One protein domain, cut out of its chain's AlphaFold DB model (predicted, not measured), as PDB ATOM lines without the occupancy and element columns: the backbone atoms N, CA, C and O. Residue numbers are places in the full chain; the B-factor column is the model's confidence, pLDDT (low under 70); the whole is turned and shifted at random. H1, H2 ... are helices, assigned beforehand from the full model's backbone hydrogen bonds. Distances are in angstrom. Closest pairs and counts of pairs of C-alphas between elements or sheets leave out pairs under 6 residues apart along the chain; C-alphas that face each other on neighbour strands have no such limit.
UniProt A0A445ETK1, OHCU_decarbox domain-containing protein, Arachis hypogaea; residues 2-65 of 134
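What this domain is: This is residues 2 to 65 of the 134 residues of the protein "OHCU_decarbox domain-containing protein" of Arachis hypogaea (UniProt A0A445ETK1). A long helix, H3, and a shorter one, H2, make a V, with the little helix H1 near its corner and the unnamed stretch 10 to 21 looping from H1 to the far end of H2. The last part of H3, residues 55 to 64, sticks out as a free arm. The printed part has 64 residues with three named helices, in the order H1, H2, H3, and no named strand: all helix. It is loose, with a radius of gyration of the C-alphas of 14.2 A, and spans 45 by 24 by 15 A.

How they stand to each other: Look first at H1, residues 5 to 9, which is apart from H2, residues 22 to 32. H1 is close to but not clearly touching H3, residues 37 to 64; their closest C-alphas, of Phe 9 and His 37, are 6.4 A apart. H2 and H3 are close but not clearly touching, the closest C-alphas, of Arg 32 and Glu 40, being 6.8 A apart. They run opposite ways at 37 degrees, only just a steep tilt. In H1, H2 and H3 every O i to N i+4 pair is within hydrogen-bond range.

Where its parts are: Find C-alpha 5 at (107.578, 254.494, 166.383), where H1 begins; it measures 5.8 A. H2 runs 15.2 A and H3 41.3 A, to C-alpha 64 at (81.848, 280.138, 148.823).

The domain as a whole: The C-alphas farthest apart, of Arg 2 and Ser 64, are 45.8 A apart. The printed part has no cut. The link H1 to H2 is long, H2 to H3 tight. Residues 64 to 65 have pLDDT under 70.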
ATOM      1  N   ARG A   2     113.726 247.722 160.495       77.75
ATOM      2  CA  ARG A   2     112.326 248.077 160.778       77.75
ATOM      3  C   ARG A   2     112.321 249.244 161.767       77.75
ATOM      4  O   ARG A   2     113.120 249.231 162.698       77.75
ATOM      5  N   ILE A   3     111.480 250.247 161.530       84.19
ATOM      6  CA  ILE A   3     111.319 251.411 162.408       84.19
ATOM      7  C   ILE A   3     110.002 251.222 163.147       84.19
ATOM      8  O   ILE A   3     108.973 251.058 162.500       84.19
ATOM      9  N   ASN A   4     110.037 251.222 164.479       89.38
ATOM     10  CA  ASN A   4     108.848 251.033 165.302       89.38
ATOM     11  C   ASN A   4     108.626 252.260 166.194       89.38
ATOM     12  O   ASN A   4     109.168 252.364 167.294       89.38
ATOM     13  N   VAL A   5     107.854 253.224 165.687       89.06
ATOM     14  CA  VAL A   5     107.578 254.494 166.383       89.06
ATOM     15  C   VAL A   5     106.794 254.255 167.664       89.06
ATOM     16  O   VAL A   5     107.143 254.817 168.696       89.06
ATOM     17  N   ARG A   6     105.799 253.360 167.626       86.75
ATOM     18  CA  ARG A   6     104.975 253.040 168.794       86.75
ATOM     19  C   ARG A   6     105.808 252.466 169.933       86.75
ATOM     20  O   ARG A   6     105.603 252.847 171.077       86.75
ATOM     21  N   GLU A   7     106.757 251.591 169.620       90.81
ATOM     22  CA  GLU A   7     107.669 251.021 170.615       90.81
ATOM     23  C   GLU A   7     108.604 252.078 171.214       90.81
ATOM     24  O   GLU A   7     108.851 252.061 172.417       90.81
ATOM     25  N   LYS A   8     109.083 253.032 170.405       90.62
ATOM     26  CA  LYS A   8     109.981 254.088 170.887       90.62
ATOM     27  C   LYS A   8     109.260 255.192 171.674       90.62
ATOM     28  O   LYS A   8     109.779 255.643 172.690       90.62
ATOM     29  N   PHE A   9     108.125 255.680 171.181       89.50
ATOM     30  CA  PHE A   9     107.479 256.899 171.681       89.50
ATOM     31  C   PHE A   9     106.159 256.649 172.426       89.50
ATOM     32  O   PHE A   9     105.689 257.531 173.141       89.50
ATOM     33  N   GLY A  10     105.564 255.461 172.287       89.88
ATOM     34  CA  GLY A  10     104.275 255.111 172.894       89.88
ATOM     35  C   GLY A  10     103.044 255.511 172.070       89.88
ATOM     36  O   GLY A  10     101.927 255.194 172.466       89.88
ATOM     37  N   TYR A  11     103.220 256.155 170.913       87.56
ATOM     38  CA  TYR A  11     102.139 256.618 170.031       87.56
ATOM     39  C   TYR A  11     102.452 256.372 168.544       87.56
ATOM     40  O   TYR A  11     103.547 255.933 168.187       87.56
ATOM     41  N   ILE A  12     101.461 256.584 167.673       90.62
ATOM     42  CA  ILE A  12     101.620 256.442 166.218       90.62
ATOM     43  C   ILE A  12     102.347 257.641 165.615       90.62
ATOM     44  O   ILE A  12     102.237 258.753 166.111       90.62
ATOM     45  N   PHE A  13     103.064 257.432 164.517       93.62
ATOM     46  CA  PHE A  13     103.678 258.540 163.794       93.62
ATOM     47  C   PHE A  13     102.607 259.454 163.186       93.62
ATOM     48  O   PHE A  13     101.709 258.964 162.504       93.62
ATOM     49  N   VAL A  14     102.723 260.766 163.411       91.94
ATOM     50  CA  VAL A  14     101.805 261.781 162.873       91.94
ATOM     51  C   VAL A  14     102.573 262.713 161.937       91.94
ATOM     52  O   VAL A  14     103.576 263.324 162.321       91.94
ATOM     53  N   THR A  15     102.099 262.810 160.696       94.50
ATOM     54  CA  THR A  15     102.606 263.739 159.679       94.50
ATOM     55  C   THR A  15     101.473 264.141 158.739       94.50
ATOM     56  O   THR A  15     100.626 263.320 158.386       94.50
ATOM     57  N   CYS A  16     101.451 265.398 158.306       92.12
ATOM     58  CA  CYS A  16     100.585 265.838 157.228       92.12
ATOM     59  C   CYS A  16     101.182 265.363 155.897       92.12
ATOM     60  O   CYS A  16     102.259 265.803 155.491       92.12
ATOM     61  N   ALA A  17     100.477 264.457 155.219       92.50
ATOM     62  CA  ALA A  17     100.900 263.893 153.937       92.50
ATOM     63  C   ALA A  17     100.627 264.821 152.736       92.50
ATOM     64  O   ALA A  17     101.028 264.515 151.614       92.50
ATOM     65  N   SER A  18      99.941 265.952 152.948       89.19
ATOM     66  CA  SER A  18      99.619 266.899 151.878       89.19
ATOM     67  C   SER A  18     100.896 267.405 151.204       89.19
ATOM     68  O   SER A  18     101.766 267.988 151.849       89.19
ATOM     69  N   GLY A  19     101.017 267.153 149.900       89.31
ATOM     70  CA  GLY A  19     102.171 267.561 149.099       89.31
ATOM     71  C   GLY A  19     103.463 266.768 149.339       89.31
ATOM     72  O   GLY A  19     104.490 267.168 148.796       89.31
ATOM     73  N   LYS A  20     103.443 265.668 150.107       90.31
ATOM     74  CA  LYS A  20     104.624 264.821 150.364       90.31
ATOM     75  C   LYS A  20     104.538 263.499 149.599       90.31
ATOM     76  O   LYS A  20     103.479 262.874 149.556       90.31
ATOM     77  N   SER A  21     105.653 263.052 149.019       94.12
ATOM     78  CA  SER A  21     105.755 261.700 148.453       94.12
ATOM     79  C   SER A  21     105.953 260.644 149.548       94.12
ATOM     80  O   SER A  21     106.297 260.957 150.690       94.12
ATOM     81  N   SER A  22     105.768 259.366 149.208       90.62
ATOM     82  CA  SER A  22     106.079 258.248 150.111       90.62
ATOM     83  C   SER A  22     107.542 258.243 150.560       90.62
ATOM     84  O   SER A  22     107.846 257.919 151.709       90.62
ATOM     85  N   GLU A  23     108.449 258.614 149.661       93.94
ATOM     86  CA  GLU A  23     109.882 258.719 149.894       93.94
ATOM     87  C   GLU A  23     110.189 259.841 150.887       93.94
ATOM     88  O   GLU A  23     110.984 259.634 151.808       93.94
ATOM     89  N   ASP A  24     109.508 260.984 150.754       92.69
ATOM     90  CA  ASP A  24     109.628 262.114 151.679       92.69
ATOM     91  C   ASP A  24     109.124 261.738 153.072       92.69
ATOM     92  O   ASP A  24     109.812 261.974 154.064       92.69
ATOM     93  N   ILE A  25     107.962 261.083 153.157       93.94
ATOM     94  CA  ILE A  25     107.390 260.615 154.426       93.94
ATOM     95  C   ILE A  25     108.339 259.621 155.105       93.94
ATOM     96  O   ILE A  25     108.573 259.695 156.312       93.94
ATOM     97  N   LEU A  26     108.938 258.704 154.341       93.19
ATOM     98  CA  LEU A  26     109.906 257.747 154.871       93.19
ATOM     99  C   LEU A  26     111.206 258.423 155.330       93.19
ATOM    100  O   LEU A  26     111.798 258.005 156.331       93.19
ATOM    101  N   ALA A  27     111.681 259.433 154.601       94.12
ATOM    102  CA  ALA A  27     112.851 260.216 154.983       94.12
ATOM    103  C   ALA A  27     112.586 261.010 156.272       94.12
ATOM    104  O   ALA A  27     113.399 260.968 157.197       94.12
ATOM    105  N   GLU A  28     111.420 261.647 156.367       95.19
ATOM    106  CA  GLU A  28     110.965 262.377 157.547       95.19
ATOM    107  C   GLU A  28     110.859 261.448 158.760       95.19
ATOM    108  O   GLU A  28     111.416 261.750 159.817       95.19
ATOM    109  N   LEU A  29     110.242 260.275 158.592       94.62
ATOM    110  CA  LEU A  29     110.147 259.245 159.623       94.62
ATOM    111  C   LEU A  29     111.533 258.842 160.141       94.62
ATOM    112  O   LEU A  29     111.753 258.801 161.349       94.62
ATOM    113  N   LYS A  30     112.484 258.549 159.247       94.75
ATOM    114  CA  LYS A  30     113.855 258.162 159.627       94.75
ATOM    115  C   LYS A  30     114.568 259.265 160.402       94.75
ATOM    116  O   LYS A  30     115.246 258.972 161.384       94.75
ATOM    117  N   MET A  31     114.413 260.512 159.965       95.62
ATOM    118  CA  MET A  31     115.006 261.679 160.610       95.62
ATOM    119  C   MET A  31     114.415 261.886 162.011       95.62
ATOM    120  O   MET A  31     115.149 261.901 163.001       95.62
ATOM    121  N   ARG A  32     113.085 261.946 162.108       95.81
ATOM    122  CA  ARG A  32     112.338 262.166 163.355       95.81
ATOM    123  C   ARG A  32     112.458 261.011 164.338       95.81
ATOM    124  O   ARG A  32     112.461 261.220 165.547       95.81
ATOM    125  N   PHE A  33     112.704 259.796 163.850       94.94
ATOM    126  CA  PHE A  33     112.992 258.662 164.721       94.94
ATOM    127  C   PHE A  33     114.256 258.858 165.565       94.94
ATOM    128  O   PHE A  33     114.429 258.138 166.542       94.94
ATOM    129  N   THR A  34     115.131 259.821 165.266       95.56
ATOM    130  CA  THR A  34     116.285 260.147 166.124       95.56
ATOM    131  C   THR A  34     115.968 261.166 167.225       95.56
ATOM    132  O   THR A  34     116.740 261.280 168.177       95.56
ATOM    133  N   ASN A  35     114.806 261.827 167.167       96.12
ATOM    134  CA  ASN A  35     114.406 262.858 168.120       96.12
ATOM    135  C   ASN A  35     114.216 262.314 169.544       96.12
ATOM    136  O   ASN A  35     113.961 261.119 169.769       96.12
ATOM    137  N   LYS A  36     114.320 263.236 170.509       96.19
ATOM    138  CA  LYS A  36     113.833 263.047 171.881       96.19
ATOM    139  C   LYS A  36     112.307 263.135 171.906       96.19
ATOM    140  O   LYS A  36     111.707 263.723 171.012       96.19
ATOM    141  N   HIS A  37     111.707 262.567 172.948       94.06
ATOM    142  CA  HIS A  37     110.251 262.470 173.089       94.06
ATOM    143  C   HIS A  37     109.553 263.835 173.057       94.06
ATOM    144  O   HIS A  37     108.648 264.013 172.254       94.06
ATOM    145  N   GLU A  38     110.042 264.803 173.835       93.44
ATOM    146  CA  GLU A  38     109.489 266.167 173.909       93.44
ATOM    147  C   GLU A  38     109.476 266.857 172.537       93.44
ATOM    148  O   GLU A  38     108.446 267.344 172.088       93.44
ATOM    149  N   ILE A  39     110.602 266.790 171.818       96.25
ATOM    150  CA  ILE A  39     110.741 267.372 170.476       96.25
ATOM    151  C   ILE A  39     109.771 266.708 169.493       96.25
ATOM    152  O   ILE A  39     109.149 267.381 168.677       96.25
ATOM    153  N   GLU A  40     109.649 265.381 169.543       96.56
ATOM    154  CA  GLU A  40     108.762 264.654 168.637       96.56
ATOM    155  C   GLU A  40     107.285 264.924 168.928       96.56
ATOM    156  O   GLU A  40     106.490 265.007 167.993       96.56
ATOM    157  N   LEU A  41     106.929 265.108 170.200       94.62
ATOM    158  CA  LEU A  41     105.575 265.451 170.614       94.62
ATOM    159  C   LEU A  41     105.171 266.843 170.110       94.62
ATOM    160  O   LEU A  41     104.074 267.001 169.567       94.62
ATOM    161  N   ASP A  42     106.069 267.825 170.215       96.31
ATOM    162  CA  ASP A  42     105.844 269.170 169.680       96.31
ATOM    163  C   ASP A  42     105.674 269.132 168.155       96.31
ATOM    164  O   ASP A  42     104.722 269.695 167.610       96.31
ATOM    165  N   ILE A  43     106.545 268.404 167.444       95.56
ATOM    166  CA  ILE A  43     106.438 268.254 165.985       95.56
ATOM    167  C   ILE A  43     105.130 267.552 165.603       95.56
ATOM    168  O   ILE A  43     104.445 268.009 164.688       95.56
ATOM    169  N   ALA A  44     104.760 266.467 166.288       92.94
ATOM    170  CA  ALA A  44     103.514 265.750 166.029       92.94
ATOM    171  C   ALA A  44     102.292 266.666 166.202       92.94
ATOM    172  O   ALA A  44     101.412 266.672 165.342       92.94
ATOM    173  N   SER A  45     102.294 267.503 167.243       94.19
ATOM    174  CA  SER A  45     101.243 268.498 167.491       94.19
ATOM    175  C   SER A  45     101.150 269.528 166.356       94.19
ATOM    176  O   SER A  45     100.059 269.866 165.897       94.19
ATOM    177  N   HIS A  46     102.291 269.995 165.839       95.19
ATOM    178  CA  HIS A  46     102.323 270.887 164.678       95.19
ATOM    179  C   HIS A  46     101.852 270.210 163.381       95.19
ATOM    180  O   HIS A  46     101.193 270.849 162.563       95.19
ATOM    181  N   GLU A  47     102.174 268.935 163.160       94.12
ATOM    182  CA  GLU A  47     101.683 268.190 161.995       94.12
ATOM    183  C   GLU A  47     100.162 267.979 162.046       94.12
ATOM    184  O   GLU A  47      99.494 268.103 161.018       94.12
ATOM    185  N   GLU A  48      99.601 267.739 163.231       90.12
ATOM    186  CA  GLU A  48      98.151 267.669 163.445       90.12
ATOM    187  C   GLU A  48      97.472 269.029 163.194       90.12
ATOM    188  O   GLU A  48      96.443 269.105 162.519       90.12
ATOM    189  N   MET A  49      98.095 270.129 163.628       94.56
ATOM    190  CA  MET A  49      97.613 271.484 163.345       94.56
ATOM    191  C   MET A  49      97.533 271.774 161.839       94.56
ATOM    192  O   MET A  49      96.522 272.300 161.377       94.56
ATOM    193  N   LYS A  50      98.534 271.358 161.046       92.00
ATOM    194  CA  LYS A  50      98.503 271.502 159.574       92.00
ATOM    195  C   LYS A  50      97.305 270.790 158.946       92.00
ATOM    196  O   LYS A  50      96.734 271.285 157.977       92.00
ATOM    197  N   PHE A  51      96.930 269.624 159.475       88.06
ATOM    198  CA  PHE A  51      95.747 268.899 159.013       88.06
ATOM    199  C   PHE A  51      94.462 269.687 159.309       88.06
ATOM    200  O   PHE A  51      93.627 269.859 158.418       88.06
ATOM    201  N   ILE A  52      94.334 270.227 160.525       90.94
ATOM    202  CA  ILE A  52      93.188 271.054 160.928       90.94
ATOM    203  C   ILE A  52      93.075 272.302 160.041       90.94
ATOM    204  O   ILE A  52      91.997 272.592 159.523       90.94
ATOM    205  N   GLU A  53      94.179 273.016 159.812       93.31
ATOM    206  CA  GLU A  53      94.219 274.209 158.957       93.31
ATOM    207  C   GLU A  53      93.802 273.911 157.512       93.31
ATOM    208  O   GLU A  53      92.980 274.635 156.933       93.31
ATOM    209  N   LEU A  54      94.333 272.828 156.931       90.12
ATOM    210  CA  LEU A  54      93.987 272.401 155.577       90.12
ATOM    211  C   LEU A  54      92.487 272.105 155.469       90.12
ATOM    212  O   LEU A  54      91.827 272.571 154.538       90.12
ATOM    213  N   HIS A  55      91.936 271.394 156.453       88.94
ATOM    214  CA  HIS A  55      90.530 271.013 156.454       88.94
ATOM    215  C   HIS A  55      89.598 272.214 156.668       88.94
ATOM    216  O   HIS A  55      88.597 272.354 155.965       88.94
ATOM    217  N   ILE A  56      89.940 273.141 157.572       94.44
ATOM    218  CA  ILE A  56      89.195 274.400 157.740       94.44
ATOM    219  C   ILE A  56      89.182 275.187 156.423       94.44
ATOM    220  O   ILE A  56      88.126 275.653 155.993       94.44
ATOM    221  N   THR A  57      90.329 275.300 155.752       92.12
ATOM    222  CA  THR A  57      90.444 276.015 154.472       92.12
ATOM    223  C   THR A  57      89.579 275.370 153.387       92.12
ATOM    224  O   THR A  57      88.868 276.066 152.658       92.12
ATOM    225  N   GLU A  58      89.580 274.038 153.305       90.38
ATOM    226  CA  GLU A  58      88.737 273.285 152.376       90.38
ATOM    227  C   GLU A  58      87.240 273.519 152.641       90.38
ATOM    228  O   GLU A  58      86.475 273.776 151.707       90.38
ATOM    229  N   LEU A  59      86.817 273.494 153.910       91.88
ATOM    230  CA  LEU A  59      85.432 273.762 154.308       91.88
ATOM    231  C   LEU A  59      84.991 275.186 153.943       91.88
ATOM    232  O   LEU A  59      83.893 275.383 153.413       91.88
ATOM    233  N   LEU A  60      85.843 276.184 154.191       92.75
ATOM    234  CA  LEU A  60      85.550 277.582 153.868       92.75
ATOM    235  C   LEU A  60      85.491 277.825 152.352       92.75
ATOM    236  O   LEU A  60      84.617 278.558 151.888       92.75
ATOM    237  N   SER A  61      86.355 277.164 151.579       89.69
ATOM    238  CA  SER A  61      86.349 277.227 150.112       89.69
ATOM    239  C   SER A  61      85.084 276.603 149.508       89.69
ATOM    240  O   SER A  61      84.440 277.186 148.636       89.69
ATOM    241  N   LYS A  62      84.634 275.453 150.025       85.38
ATOM    242  CA  LYS A  62      83.385 274.810 149.576       85.38
ATOM    243  C   LYS A  62      82.150 275.677 149.835       85.38
ATOM    244  O   LYS A  62      81.230 275.693 149.019       85.38
ATOM    245  N   LYS A  63      82.128 276.421 150.946       76.00
ATOM    246  CA  LYS A  63      81.010 277.305 151.308       76.00
ATOM    247  C   LYS A  63      80.842 278.478 150.334       76.00
ATOM    248  O   LYS A  63      79.712 278.890 150.089       76.00
ATOM    249  N   SER A  64      81.926 279.011 149.767       61.97
ATOM    250  CA  SER A  64      81.848 280.138 148.823       61.97
ATOM    251  C   SER A  64      81.407 279.720 147.414       61.97
ATOM    252  O   SER A  64      80.837 280.533 146.694       61.97
ATOM    253  N   ALA A  65      81.589 278.450 147.040       57.66
ATOM    254  CA  ALA A  65      81.143 277.901 145.755       57.66
ATOM    255  C   ALA A  65      79.628 277.600 145.689       57.66
ATOM    256  O   ALA A  65      79.100 277.295 144.621       57.66
TER     257      ALA A  65